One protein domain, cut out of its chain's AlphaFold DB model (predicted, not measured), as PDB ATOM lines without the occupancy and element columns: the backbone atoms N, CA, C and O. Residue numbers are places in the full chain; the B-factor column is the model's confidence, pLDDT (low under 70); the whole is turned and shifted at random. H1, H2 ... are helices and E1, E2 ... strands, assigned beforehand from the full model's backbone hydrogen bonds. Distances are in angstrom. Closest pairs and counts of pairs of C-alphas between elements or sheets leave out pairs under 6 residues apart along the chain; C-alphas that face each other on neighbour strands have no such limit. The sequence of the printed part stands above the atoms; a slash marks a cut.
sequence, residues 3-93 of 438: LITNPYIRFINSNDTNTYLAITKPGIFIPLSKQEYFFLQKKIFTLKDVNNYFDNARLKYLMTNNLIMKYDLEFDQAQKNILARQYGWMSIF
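Overview. This is residues 3 to 93 of the 438 residues of the protein "ThiF domain-containing protein" of Ligilactobacillus agilis (UniProt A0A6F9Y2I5). A small sheet of three very short strands, E5, E1 and E6, makes the middle of an elongated model, with a three-stranded antiparallel sheet, E2, E3 and E4, toward one end and H4 at the other end. H1 covers one face of the sheet E2 E3 E4, while H2, H3 and H5 lie around the small sheet and only graze it. The printed part has 91 residues, with five named helices and six named strands in the order E1 E2 E3 E4 H1 E5 H2 H3 E6 H4 H5, and its class is mixed, helices and strands. Both sheets are antiparallel, in the orders E5 E1 E6 and E2 E3 E4. The whole is compact, with a radius of gyration of the C-alphas of 13.4 A, and its spans of 43 by 29 by 21 A make it only just elongated.

Along the chain. E1, residues 3 to 5, begins at C-alpha 3 (-6.394, 15.080, -22.836) and is 7.1 A long. E2 is residues 10 to 14, 13.2 A; E3 is residues 19 to 25, 18.5 A; E4 is residues 28 to 32, 12.9 A. H1, residues 34 to 40, is 10.1 A long and begins at (-3.650, 4.804, -6.009). E5 is residues 44 to 46, 7.2 A, and H2 is residues 47 to 51, 6.2 A. H3, residues 56 to 64, is 12.1 A; E6, residues 68 to 70, is 7.1 A; H4, residues 77 to 82, is 8.9 A. H5, residues 84 to 91, is 11.1 A and ends at (5.750, 17.853, -24.569).

Arrangement. E2, E3 and E4 form a meander, each strand the antiparallel neighbour of the one before, and both pairs are hairpins. N 12 and O 21 are 2.8 A apart, and N 30 and O 22 are 2.8 A apart. H1 is on this sheet at a height over the sheet of 8.8 A, over E3 and along the strands, at 16 degrees to E3 on the local plane; the closest C-alphas of H1 and E3 are those of Lys 34 and Tyr 20, 6.4 A apart. In the other sheet E1 is the inner strand: N 3 and O 45 are 2.8 A apart toward E5, N 4 and O 69 2.9 A toward E6. E5, H2, H3 and E6 make a split strand-helix-strand unit, two strands of one sheet that are not neighbours, with E1 between them in the sheet and the helices between them along the chain, and its crossover is right-handed. H3 only grazes this sheet, with Leu 62 and Ile 68 the closest C-alphas of H3 and E6, 5.8 A apart. H2 and H3 are close but not clearly touching, while H4 and H5 meet only through their link. In each helix every O i to N i+4 pair is within hydrogen-bond range.

Size, cuts and confidence. The two C-alphas farthest apart are those of Asp 16 and Glu 74, at 44.1 A. The printed part has no cut and no long link. The mean pLDDT of the printed part is 81.4; residues under 70 are 43, 72 to 77, 79, 84 and 91 to 93.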
ATOM      1  N   LEU A   3      -7.635  15.101 -23.592       81.88
ATOM      2  CA  LEU A   3      -6.394  15.080 -22.836       81.88
ATOM      3  C   LEU A   3      -5.784  13.673 -22.927       81.88
ATOM      4  O   LEU A   3      -6.485  12.693 -23.187       81.88
ATOM      5  N   ILE A   4      -4.473  13.586 -22.741       82.69
ATOM      6  CA  ILE A   4      -3.700  12.342 -22.812       82.69
ATOM      7  C   ILE A   4      -2.659  12.334 -21.697       82.69
ATOM      8  O   ILE A   4      -2.044  13.365 -21.408       82.69
ATOM      9  N   THR A   5      -2.433  11.171 -21.089       86.06
ATOM     10  CA  THR A   5      -1.229  10.957 -20.280       86.06
ATOM     11  C   THR A   5      -0.026  10.923 -21.202       86.06
ATOM     12  O   THR A   5      -0.041  10.233 -22.223       86.06
ATOM     13  N   ASN A   6       1.035  11.636 -20.844       82.00
ATOM     14  CA  ASN A   6       2.249  11.624 -21.637       82.00
ATOM     15  C   ASN A   6       2.812  10.186 -21.782       82.00
ATOM     16  O   ASN A   6       3.123   9.543 -20.779       82.00
ATOM     17  N   PRO A   7       2.955   9.651 -23.014       79.62
ATOM     18  CA  PRO A   7       3.427   8.287 -23.242       79.62
ATOM     19  C   PRO A   7       4.905   8.055 -22.884       79.62
ATOM     20  O   PRO A   7       5.347   6.910 -22.921       79.62
ATOM     21  N   TYR A   8       5.667   9.100 -22.539       81.06
ATOM     22  CA  TYR A   8       7.072   9.004 -22.109       81.06
ATOM     23  C   TYR A   8       7.239   8.994 -20.587       81.06
ATOM     24  O   TYR A   8       8.357   9.044 -20.076       81.06
ATOM     25  N   ILE A   9       6.132   8.900 -19.860       84.81
ATOM     26  CA  ILE A   9       6.122   8.807 -18.407       84.81
ATOM     27  C   ILE A   9       6.335   7.365 -17.988       84.81
ATOM     28  O   ILE A   9       5.690   6.448 -18.502       84.81
ATOM     29  N   ARG A  10       7.199   7.166 -16.994       87.38
ATOM     30  CA  ARG A  10       7.291   5.881 -16.300       87.38
ATOM     31  C   ARG A  10       6.496   5.929 -15.010       87.38
ATOM     32  O   ARG A  10       6.729   6.792 -14.172       87.38
ATOM     33  N   PHE A  11       5.596   4.970 -14.856       89.12
ATOM     34  CA  PHE A  11       4.844   4.754 -13.631       89.12
ATOM     35  C   PHE A  11       5.535   3.686 -12.788       89.12
ATOM     36  O   PHE A  11       5.900   2.630 -13.302       89.12
ATOM     37  N   ILE A  12       5.702   3.953 -11.498       89.25
ATOM     38  CA  ILE A  12       6.260   3.020 -10.519       89.25
ATOM     39  C   ILE A  12       5.177   2.725  -9.488       89.25
ATOM     40  O   ILE A  12       4.524   3.645  -8.997       89.25
ATOM     41  N   ASN A  13       4.997   1.444  -9.180       90.62
ATOM     42  CA  ASN A  13       4.207   0.968  -8.052       90.62
ATOM     43  C   ASN A  13       5.099   0.050  -7.204       90.62
ATOM     44  O   ASN A  13       5.736  -0.852  -7.749       90.62
ATOM     45  N   SER A  14       5.128   0.289  -5.897       86.25
ATOM     46  CA  SER A  14       5.618  -0.656  -4.898       86.25
ATOM     47  C   SER A  14       4.441  -1.101  -4.032       86.25
ATOM     48  O   SER A  14       3.895  -0.299  -3.269       86.25
ATOM     49  N   ASN A  15       4.057  -2.376  -4.156       75.06
ATOM     50  CA  ASN A  15       2.959  -2.952  -3.375       75.06
ATOM     51  C   ASN A  15       3.305  -2.997  -1.877       75.06
ATOM     52  O   ASN A  15       2.433  -2.733  -1.054       75.06
ATOM     53  N   ASP A  16       4.573  -3.245  -1.539       78.31
ATOM     54  CA  ASP A  16       5.048  -3.374  -0.155       78.31
ATOM     55  C   ASP A  16       4.978  -2.049   0.611       78.31
ATOM     56  O   ASP A  16       4.685  -2.017   1.802       78.31
ATOM     57  N   THR A  17       5.206  -0.930  -0.083       78.62
ATOM     58  CA  THR A  17       5.192   0.417   0.514       78.62
ATOM     59  C   THR A  17       3.960   1.232   0.116       78.62
ATOM     60  O   THR A  17       3.903   2.432   0.388       78.62
ATOM     61  N   ASN A  18       2.997   0.612  -0.581       82.12
ATOM     62  CA  ASN A  18       1.809   1.244  -1.170       82.12
ATOM     63  C   ASN A  18       2.121   2.589  -1.864       82.12
ATOM     64  O   ASN A  18       1.406   3.581  -1.710       82.12
ATOM     65  N   THR A  19       3.246   2.636  -2.583       86.56
ATOM     66  CA  THR A  19       3.805   3.862  -3.165       86.56
ATOM     67  C   THR A  19       3.553   3.896  -4.665       86.56
ATOM     68  O   THR A  19       3.938   2.969  -5.375       86.56
ATOM     69  N   TYR A  20       2.976   4.996  -5.155       91.75
ATOM     70  CA  TYR A  20       2.715   5.220  -6.576       91.75
ATOM     71  C   TYR A  20       3.416   6.498  -7.029       91.75
ATOM     72  O   TYR A  20       3.223   7.564  -6.444       91.75
ATOM     73  N   LEU A  21       4.247   6.397  -8.065       91.81
ATOM     74  CA  LEU A  21       5.053   7.509  -8.569       91.81
ATOM     75  C   LEU A  21       4.978   7.589 -10.092       91.81
ATOM     76  O   LEU A  21       4.891   6.570 -10.777       91.81
ATOM     77  N   ALA A  22       5.085   8.804 -10.621       90.56
ATOM     78  CA  ALA A  22       5.358   9.061 -12.028       90.56
ATOM     79  C   ALA A  22       6.710   9.763 -12.192       90.56
ATOM     80  O   ALA A  22       7.008  10.730 -11.492       90.56
ATOM     81  N   ILE A  23       7.516   9.294 -13.143       88.00
ATOM     82  CA  ILE A  23       8.771   9.927 -13.548       88.00
ATOM     83  C   ILE A  23       8.524  10.662 -14.859       88.00
ATOM     84  O   ILE A  23       8.266  10.027 -15.884       88.00
ATOM     85  N   THR A  24       8.615  11.991 -14.819       79.94
ATOM     86  CA  THR A  24       8.403  12.849 -15.995       79.94
ATOM     87  C   THR A  24       9.704  13.236 -16.686       79.94
ATOM     88  O   THR A  24       9.732  13.370 -17.909       79.94
ATOM     89  N   LYS A  25      10.792  13.387 -15.921       76.25
ATOM     90  CA  LYS A  25      12.160  13.662 -16.388       76.25
ATOM     91  C   LYS A  25      13.166  13.083 -15.382       76.25
ATOM     92  O   LYS A  25      12.784  12.838 -14.236       76.25
ATOM     93  N   PRO A  26      14.446  12.881 -15.756       75.31
ATOM     94  CA  PRO A  26      15.476  12.487 -14.796       75.31
ATOM     95  C   PRO A  26      15.477  13.410 -13.568       75.31
ATOM     96  O   PRO A  26      15.572  14.626 -13.712       75.31
ATOM     97  N   GLY A  27      15.331  12.831 -12.373       78.00
ATOM     98  CA  GLY A  27      15.301  13.569 -11.105       78.00
ATOM     99  C   GLY A  27      13.948  14.180 -10.709       78.00
ATOM    100  O   GLY A  27      13.853  14.714  -9.609       78.00
ATOM    101  N   ILE A  28      12.903  14.091 -11.543       82.31
ATOM    102  CA  ILE A  28      11.558  14.590 -11.215       82.31
ATOM    103  C   ILE A  28      10.618  13.412 -10.957       82.31
ATOM    104  O   ILE A  28      10.276  12.662 -11.875       82.31
ATOM    105  N   PHE A  29      10.174  13.294  -9.706       89.75
ATOM    106  CA  PHE A  29       9.256  12.262  -9.234       89.75
ATOM    107  C   PHE A  29       7.968  12.914  -8.739       89.75
ATOM    108  O   PHE A  29       7.999  13.782  -7.870       89.75
ATOM    109  N   ILE A  30       6.835  12.483  -9.285       91.50
ATOM    110  CA  ILE A  30       5.515  12.958  -8.884       91.50
ATOM    111  C   ILE A  30       4.840  11.862  -8.061       91.50
ATOM    112  O   ILE A  30       4.539  10.808  -8.627       91.50
ATOM    113  N   PRO A  31       4.580  12.081  -6.759       92.31
ATOM    114  CA  PRO A  31       3.773  11.165  -5.962       92.31
ATOM    115  C   PRO A  31       2.337  11.177  -6.467       92.31
ATOM    116  O   PRO A  31       1.799  12.246  -6.758       92.31
ATOM    117  N   LEU A  32       1.730   9.998  -6.571       92.94
ATOM    118  CA  LEU A  32       0.355   9.793  -7.015       92.94
ATOM    119  C   LEU A  32      -0.444   9.061  -5.938       92.94
ATOM    120  O   LEU A  32       0.087   8.211  -5.221       92.94
ATOM    121  N   SER A  33      -1.743   9.335  -5.863       91.38
ATOM    122  CA  SER A  33      -2.658   8.430  -5.166       91.38
ATOM    123  C   SER A  33      -2.851   7.141  -5.978       91.38
ATOM    124  O   SER A  33      -2.659   7.116  -7.197       91.38
ATOM    125  N   LYS A  34      -3.299   6.062  -5.325       90.25
ATOM    126  CA  LYS A  34      -3.650   4.804  -6.009       90.25
ATOM    127  C   LYS A  34      -4.673   5.031  -7.131       90.25
ATOM    128  O   LYS A  34      -4.557   4.448  -8.205       90.25
ATOM    129  N   GLN A  35      -5.660   5.899  -6.900       89.75
ATOM    130  CA  GLN A  35      -6.686   6.225  -7.893       89.75
ATOM    131  C   GLN A  35      -6.108   7.027  -9.064       89.75
ATOM    132  O   GLN A  35      -6.384   6.690 -10.214       89.75
ATOM    133  N   GLU A  36      -5.268   8.031  -8.786       91.19
ATOM    134  CA  GLU A  36      -4.582   8.816  -9.822       91.19
ATOM    135  C   GLU A  36      -3.706   7.909 -10.697       91.19
ATOM    136  O   GLU A  36      -3.750   8.001 -11.921       91.19
ATOM    137  N   TYR A  37      -2.961   6.987 -10.083       91.50
ATOM    138  CA  TYR A  37      -2.102   6.029 -10.777       91.50
ATOM    139  C   TYR A  37      -2.878   5.182 -11.791       91.50
ATOM    140  O   TYR A  37      -2.520   5.153 -12.966       91.50
ATOM    141  N   PHE A  38      -3.967   4.532 -11.371       89.31
ATOM    142  CA  PHE A  38      -4.765   3.705 -12.282       89.31
ATOM    143  C   PHE A  38      -5.534   4.534 -13.315       89.31
ATOM    144  O   PHE A  38      -5.698   4.092 -14.453       89.31
ATOM    145  N   PHE A  39      -5.981   5.742 -12.961       89.62
ATOM    146  CA  PHE A  39      -6.616   6.644 -13.918       89.62
ATOM    147  C   PHE A  39      -5.642   7.062 -15.024       89.62
ATOM    148  O   PHE A  39      -5.977   6.955 -16.200       89.62
ATOM    149  N   LEU A  40      -4.429   7.488 -14.666       89.12
ATOM    150  CA  LEU A  40      -3.435   7.994 -15.616       89.12
ATOM    151  C   LEU A  40      -2.864   6.911 -16.534       89.12
ATOM    152  O   LEU A  40      -2.301   7.234 -17.578       89.12
ATOM    153  N   GLN A  41      -3.044   5.629 -16.213       82.06
ATOM    154  CA  GLN A  41      -2.745   4.549 -17.156       82.06
ATOM    155  C   GLN A  41      -3.728   4.491 -18.335       82.06
ATOM    156  O   GLN A  41      -3.413   3.907 -19.376       82.06
ATOM    157  N   LYS A  42      -4.902   5.129 -18.222       71.06
ATOM    158  CA  LYS A  42      -5.807   5.332 -19.356       71.06
ATOM    159  C   LYS A  42      -5.162   6.332 -20.317       71.06
ATOM    160  O   LYS A  42      -4.800   7.439 -19.934       71.06
ATOM    161  N   LYS A  43      -5.011   5.947 -21.588       67.06
ATOM    162  CA  LYS A  43      -4.253   6.748 -22.565       67.06
ATOM    163  C   LYS A  43      -4.940   8.060 -22.944       67.06
ATOM    164  O   LYS A  43      -4.250   9.047 -23.135       67.06
ATOM    165  N   ILE A  44      -6.264   8.096 -23.084       76.81
ATOM    166  CA  ILE A  44      -6.996   9.288 -23.540       76.81
ATOM    167  C   ILE A  44      -8.212   9.493 -22.645       76.81
ATOM    168  O   ILE A  44      -8.920   8.536 -22.337       76.81
ATOM    169  N   PHE A  45      -8.460  10.738 -22.256       84.75
ATOM    170  CA  PHE A  45      -9.571  11.129 -21.392       84.75
ATOM    171  C   PHE A  45     -10.080  12.531 -21.749       84.75
ATOM    172  O   PHE A  45      -9.417  13.308 -22.439       84.75
ATOM    173  N   THR A  46     -11.296  12.863 -21.331       85.75
ATOM    174  CA  THR A  46     -11.890  14.193 -21.512       85.75
ATOM    175  C   THR A  46     -11.646  15.073 -20.290       85.75
ATOM    176  O   THR A  46     -11.348  14.585 -19.203       85.75
ATOM    177  N   LEU A  47     -11.816  16.391 -20.438       82.88
ATOM    178  CA  LEU A  47     -11.758  17.305 -19.291       82.88
ATOM    179  C   LEU A  47     -12.789  16.940 -18.203       82.88
ATOM    180  O   LEU A  47     -12.499  17.068 -17.020       82.88
ATOM    181  N   LYS A  48     -13.963  16.427 -18.602       84.81
ATOM    182  CA  LYS A  48     -14.992  15.948 -17.669       84.81
ATOM    183  C   LYS A  48     -14.500  14.743 -16.865       84.81
ATOM    184  O   LYS A  48     -14.710  14.706 -15.661       84.81
ATOM    185  N   ASP A  49     -13.814  13.801 -17.514       84.62
ATOM    186  CA  ASP A  49     -13.250  12.630 -16.835       84.62
ATOM    187  C   ASP A  49     -12.191  13.044 -15.810       84.62
ATOM    188  O   ASP A  49     -12.175  12.521 -14.707       84.62
ATOM    189  N   VAL A  50     -11.334  14.008 -16.154       85.62
ATOM    190  CA  VAL A  50     -10.248  14.493 -15.286       85.62
ATOM    191  C   VAL A  50     -10.775  15.236 -14.065       85.62
ATOM    192  O   VAL A  50     -10.290  14.997 -12.963       85.62
ATOM    193  N   ASN A  51     -11.793  16.081 -14.230       85.38
ATOM    194  CA  ASN A  51     -12.368  16.852 -13.125       85.38
ATOM    195  C   ASN A  51     -13.021  15.971 -12.042       85.38
ATOM    196  O   ASN A  51     -13.247  16.448 -10.935       85.38
ATOM    197  N   ASN A  52     -13.299  14.694 -12.331       85.56
ATOM    198  CA  ASN A  52     -13.776  13.732 -11.332       85.56
ATOM    199  C   ASN A  52     -12.649  13.170 -10.442       85.56
ATOM    200  O   ASN A  52     -12.940  12.619  -9.385       85.56
ATOM    201  N   TYR A  53     -11.385  13.261 -10.875       86.38
ATOM    202  CA  TYR A  53     -10.225  12.674 -10.184       86.38
ATOM    203  C   TYR A  53      -9.235  13.713  -9.652       86.38
ATOM    204  O   TYR A  53      -8.487  13.409  -8.726       86.38
ATOM    205  N   PHE A  54      -9.204  14.915 -10.229       90.31
ATOM    206  CA  PHE A  54      -8.251  15.960  -9.868       90.31
ATOM    207  C   PHE A  54      -8.969  17.284  -9.643       90.31
ATOM    208  O   PHE A  54      -9.767  17.715 -10.475       90.31
ATOM    209  N   ASP A  55      -8.618  17.971  -8.557       91.50
ATOM    210  CA  ASP A  55      -8.953  19.383  -8.416       91.50
ATOM    211  C   ASP A  55      -8.143  20.250  -9.405       91.50
ATOM    212  O   ASP A  55      -7.163  19.813 -10.022       91.50
ATOM    213  N   ASN A  56      -8.545  21.515  -9.552       89.75
ATOM    214  CA  ASN A  56      -7.922  22.440 -10.499       89.75
ATOM    215  C   ASN A  56      -6.430  22.695 -10.215       89.75
ATOM    216  O   ASN A  56      -5.650  22.869 -11.155       89.75
ATOM    217  N   ALA A  57      -6.018  22.732  -8.944       93.06
ATOM    218  CA  ALA A  57      -4.633  22.996  -8.566       93.06
ATOM    219  C   ALA A  57      -3.744  21.790  -8.894       93.06
ATOM    220  O   ALA A  57      -2.672  21.942  -9.489       93.06
ATOM    221  N   ARG A  58      -4.227  20.584  -8.587       93.31
ATOM    222  CA  ARG A  58      -3.575  19.317  -8.893       93.31
ATOM    223  C   ARG A  58      -3.476  19.098 -10.394       93.31
ATOM    224  O   ARG A  58      -2.383  18.818 -10.883       93.31
ATOM    225  N   LEU A  59      -4.560  19.308 -11.141       90.38
ATOM    226  CA  LEU A  59      -4.544  19.215 -12.601       90.38
ATOM    227  C   LEU A  59      -3.520  20.182 -13.207       90.38
ATOM    228  O   LEU A  59      -2.698  19.773 -14.027       90.38
ATOM    229  N   LYS A  60      -3.509  21.444 -12.758       89.94
ATOM    230  CA  LYS A  60      -2.518  22.432 -13.202       89.94
ATOM    231  C   LYS A  60      -1.093  21.966 -12.903       89.94
ATOM    232  O   LYS A  60      -0.239  22.064 -13.776       89.94
ATOM    233  N   TYR A  61      -0.833  21.420 -11.716       91.19
ATOM    234  CA  TYR A  61       0.477  20.870 -11.360       91.19
ATOM    235  C   TYR A  61       0.894  19.707 -12.276       91.19
ATOM    236  O   TYR A  61       2.022  19.695 -12.774       91.19
ATOM    237  N   LEU A  62      -0.006  18.759 -12.555       90.00
ATOM    238  CA  LEU A  62       0.272  17.628 -13.446       90.00
ATOM    239  C   LEU A  62       0.523  18.070 -14.893       90.00
ATOM    240  O   LEU A  62       1.393  17.510 -15.562       90.00
ATOM    241  N   MET A  63      -0.198  19.088 -15.367       86.81
ATOM    242  CA  MET A  63       0.011  19.671 -16.693       86.81
ATOM    243  C   MET A  63       1.338  20.431 -16.784       86.81
ATOM    244  O   MET A  63       2.097  20.203 -17.719       86.81
ATOM    245  N   THR A  64       1.671  21.263 -15.791       85.62
ATOM    246  CA  THR A  64       2.955  21.988 -15.734       85.62
ATOM    247  C   THR A  64       4.156  21.039 -15.715       85.62
ATOM    248  O   THR A  64       5.215  21.365 -16.245       85.62
ATOM    249  N   ASN A  65       3.999  19.846 -15.136       85.12
ATOM    250  CA  ASN A  65       5.043  18.823 -15.120       85.12
ATOM    251  C   ASN A  65       4.961  17.826 -16.291       85.12
ATOM    252  O   ASN A  65       5.645  16.803 -16.266       85.12
ATOM    253  N   ASN A  66       4.159  18.111 -17.324       81.88
ATOM    254  CA  ASN A  66       4.011  17.300 -18.538       81.88
ATOM    255  C   ASN A  66       3.548  15.852 -18.300       81.88
ATOM    256  O   ASN A  66       3.819  14.981 -19.127       81.88
ATOM    257  N   LEU A  67       2.851  15.584 -17.190       87.12
ATOM    258  CA  LEU A  67       2.231  14.282 -16.928       87.12
ATOM    259  C   LEU A  67       0.931  14.128 -17.730       87.12
ATOM    260  O   LEU A  67       0.696  13.085 -18.338       87.12
ATOM    261  N   ILE A  68       0.119  15.190 -17.765       86.94
ATOM    262  CA  ILE A  68      -1.116  15.293 -18.552       86.94
ATOM    263  C   ILE A  68      -0.934  16.376 -19.610       86.94
ATOM    264  O   ILE A  68      -0.430  17.456 -19.319       86.94
ATOM    265  N   MET A  69      -1.386  16.115 -20.832       81.88
ATOM    266  CA  MET A  69      -1.225  17.034 -21.956       81.88
ATOM    267  C   MET A  69      -2.540  17.224 -22.697       81.88
ATOM    268  O   MET A  69      -3.383  16.325 -22.742       81.88
ATOM    269  N   LYS A  70      -2.691  18.385 -23.340       78.19
ATOM    270  CA  LYS A  70      -3.773  18.604 -24.302       78.19
ATOM    271  C   LYS A  70      -3.540  17.751 -25.543       78.19
ATOM    272  O   LYS A  70      -2.450  17.749 -26.106       78.19
ATOM    273  N   TYR A  71      -4.584  17.056 -25.980       72.06
ATOM    274  CA  TYR A  71      -4.587  16.277 -27.213       72.06
ATOM    275  C   TYR A  71      -5.430  17.004 -28.263       72.06
ATOM    276  O   TYR A  71      -6.570  16.620 -28.531       72.06
ATOM    277  N   ASP A  72      -4.892  18.105 -28.795       66.25
ATOM    278  CA  ASP A  72      -5.601  18.982 -29.734       66.25
ATOM    279  C   ASP A  72      -4.836  19.121 -31.051       66.25
ATOM    280  O   ASP A  72      -4.024  20.024 -31.262       66.25
ATOM    281  N   LEU A  73      -5.018  18.111 -31.893       62.44
ATOM    282  CA  LEU A  73      -4.237  17.898 -33.099       62.44
ATOM    283  C   LEU A  73      -5.119  18.116 -34.324       62.44
ATOM    284  O   LEU A  73      -6.091  17.385 -34.523       62.44
ATOM    285  N   GLU A  74      -4.752  19.074 -35.170       62.38
ATOM    286  CA  GLU A  74      -5.352  19.308 -36.494       62.38
ATOM    287  C   GLU A  74      -4.835  18.278 -37.517       62.38
ATOM    288  O   GLU A  74      -4.328  18.616 -38.580       62.38
ATOM    289  N   PHE A  75      -4.908  16.997 -37.162       67.50
ATOM    290  CA  PHE A  75      -4.518  15.871 -38.009       67.50
ATOM    291  C   PHE A  75      -5.679  14.879 -38.102       67.50
ATOM    292  O   PHE A  75      -6.522  14.813 -37.192       67.50
ATOM    293  N   ASP A  76      -5.729  14.103 -39.184       68.44
ATOM    294  CA  ASP A  76      -6.680  12.997 -39.288       68.44
ATOM    295  C   ASP A  76      -6.410  11.933 -38.202       68.44
ATOM    296  O   ASP A  76      -5.407  11.968 -37.478       68.44
ATOM    297  N   GLN A  77      -7.341  10.994 -38.022       69.00
ATOM    298  CA  GLN A  77      -7.242  10.007 -36.945       69.00
ATOM    299  C   GLN A  77      -6.056   9.038 -37.120       69.00
ATOM    300  O   GLN A  77      -5.509   8.570 -36.120       69.00
ATOM    301  N   ALA A  78      -5.630   8.757 -38.355       70.56
ATOM    302  CA  ALA A  78      -4.496   7.879 -38.629       70.56
ATOM    303  C   ALA A  78      -3.175   8.566 -38.256       70.56
ATOM    304  O   ALA A  78      -2.379   8.017 -37.495       70.56
ATOM    305  N   GLN A  79      -2.985   9.815 -38.674       68.88
ATOM    306  CA  GLN A  79      -1.824  10.638 -38.331       68.88
ATOM    307  C   GLN A  79      -1.736  10.919 -36.836       68.88
ATOM    308  O   GLN A  79      -0.659  10.840 -36.248       68.88
ATOM    309  N   LYS A  80      -2.880  11.164 -36.190       70.44
ATOM    310  CA  LYS A  80      -2.989  11.252 -34.729       70.44
ATOM    311  C   LYS A  80      -2.414  10.026 -34.027       70.44
ATOM    312  O   LYS A  80      -1.758  10.183 -33.000       70.44
ATOM    313  N   ASN A  81      -2.631   8.830 -34.577       70.81
ATOM    314  CA  ASN A  81      -2.093   7.583 -34.036       70.81
ATOM    315  C   ASN A  81      -0.598   7.414 -34.352       70.81
ATOM    316  O   ASN A  81       0.163   7.050 -33.456       70.81
ATOM    317  N   ILE A  82      -0.170   7.721 -35.583       72.19
ATOM    318  CA  ILE A  82       1.238   7.648 -36.016       72.19
ATOM    319  C   ILE A  82       2.112   8.568 -35.152       72.19
ATOM    320  O   ILE A  82       3.144   8.150 -34.628       72.19
ATOM    321  N   LEU A  83       1.664   9.805 -34.941       72.44
ATOM    322  CA  LEU A  83       2.412  10.830 -34.218       72.44
ATOM    323  C   LEU A  83       2.166  10.804 -32.701       72.44
ATOM    324  O   LEU A  83       2.836  11.531 -31.974       72.44
ATOM    325  N   ALA A  84       1.250   9.977 -32.177       69.62
ATOM    326  CA  ALA A  84       0.843  10.003 -30.763       69.62
ATOM    327  C   ALA A  84       2.026   9.939 -29.782       69.62
ATOM    328  O   ALA A  84       2.050  10.653 -28.777       69.62
ATOM    329  N   ARG A  85       3.023   9.094 -30.078       73.50
ATOM    330  CA  ARG A  85       4.256   9.020 -29.282       73.50
ATOM    331  C   ARG A  85       5.073  10.297 -29.451       73.50
ATOM    332  O   ARG A  85       5.415  10.925 -28.461       73.50
ATOM    333  N   GLN A  86       5.295  10.739 -30.682       75.69
ATOM    334  CA  GLN A  86       6.041  11.965 -30.954       75.69
ATOM    335  C   GLN A  86       5.492  13.175 -30.181       75.69
ATOM    336  O   GLN A  86       6.260  13.900 -29.554       75.69
ATOM    337  N   TYR A  87       4.170  13.333 -30.115       70.31
ATOM    338  CA  TYR A  87       3.535  14.373 -29.300       70.31
ATOM    339  C   TYR A  87       3.895  14.301 -27.820       70.31
ATOM    340  O   TYR A  87       4.178  15.324 -27.199       70.31
ATOM    341  N   GLY A  88       3.901  13.093 -27.263       70.12
ATOM    342  CA  GLY A  88       4.346  12.861 -25.897       70.12
ATOM    343  C   GLY A  88       5.809  13.191 -25.666       70.12
ATOM    344  O   GLY A  88       6.157  13.763 -24.641       70.12
ATOM    345  N   TRP A  89       6.675  12.861 -26.620       73.75
ATOM    346  CA  TRP A  89       8.088  13.201 -26.504       73.75
ATOM    347  C   TRP A  89       8.305  14.712 -26.579       73.75
ATOM    348  O   TRP A  89       9.044  15.274 -25.775       73.75
ATOM    349  N   MET A  90       7.627  15.389 -27.505       70.50
ATOM    350  CA  MET A  90       7.773  16.831 -27.682       70.50
ATOM    351  C   MET A  90       7.265  17.635 -26.489       70.50
ATOM    352  O   MET A  90       7.796  18.711 -26.229       70.50
ATOM    353  N   SER A  91       6.289  17.129 -25.732       65.56
ATOM    354  CA  SER A  91       5.750  17.853 -24.569       65.56
ATOM    355  C   SER A  91       6.729  18.003 -23.438       65.56
ATOM    356  O   SER A  91       6.672  18.972 -22.685       65.56
ATOM    357  N   ILE A  92       7.701  17.098 -23.371       65.88
ATOM    358  CA  ILE A  92       8.828  17.191 -22.455       65.88
ATOM    359  C   ILE A  92       9.553  18.533 -22.662       65.88
ATOM    360  O   ILE A  92      10.087  19.085 -21.697       65.88
ATOM    361  N   PHE A  93       9.526  19.081 -23.881       61.47
ATOM    362  CA  PHE A  93      10.213  20.298 -24.303       61.47
ATOM    363  C   PHE A  93       9.266  21.478 -24.623       61.47
ATOM    364  O   PHE A  93       9.739  22.437 -25.225       61.47
TER     365      PHE A  93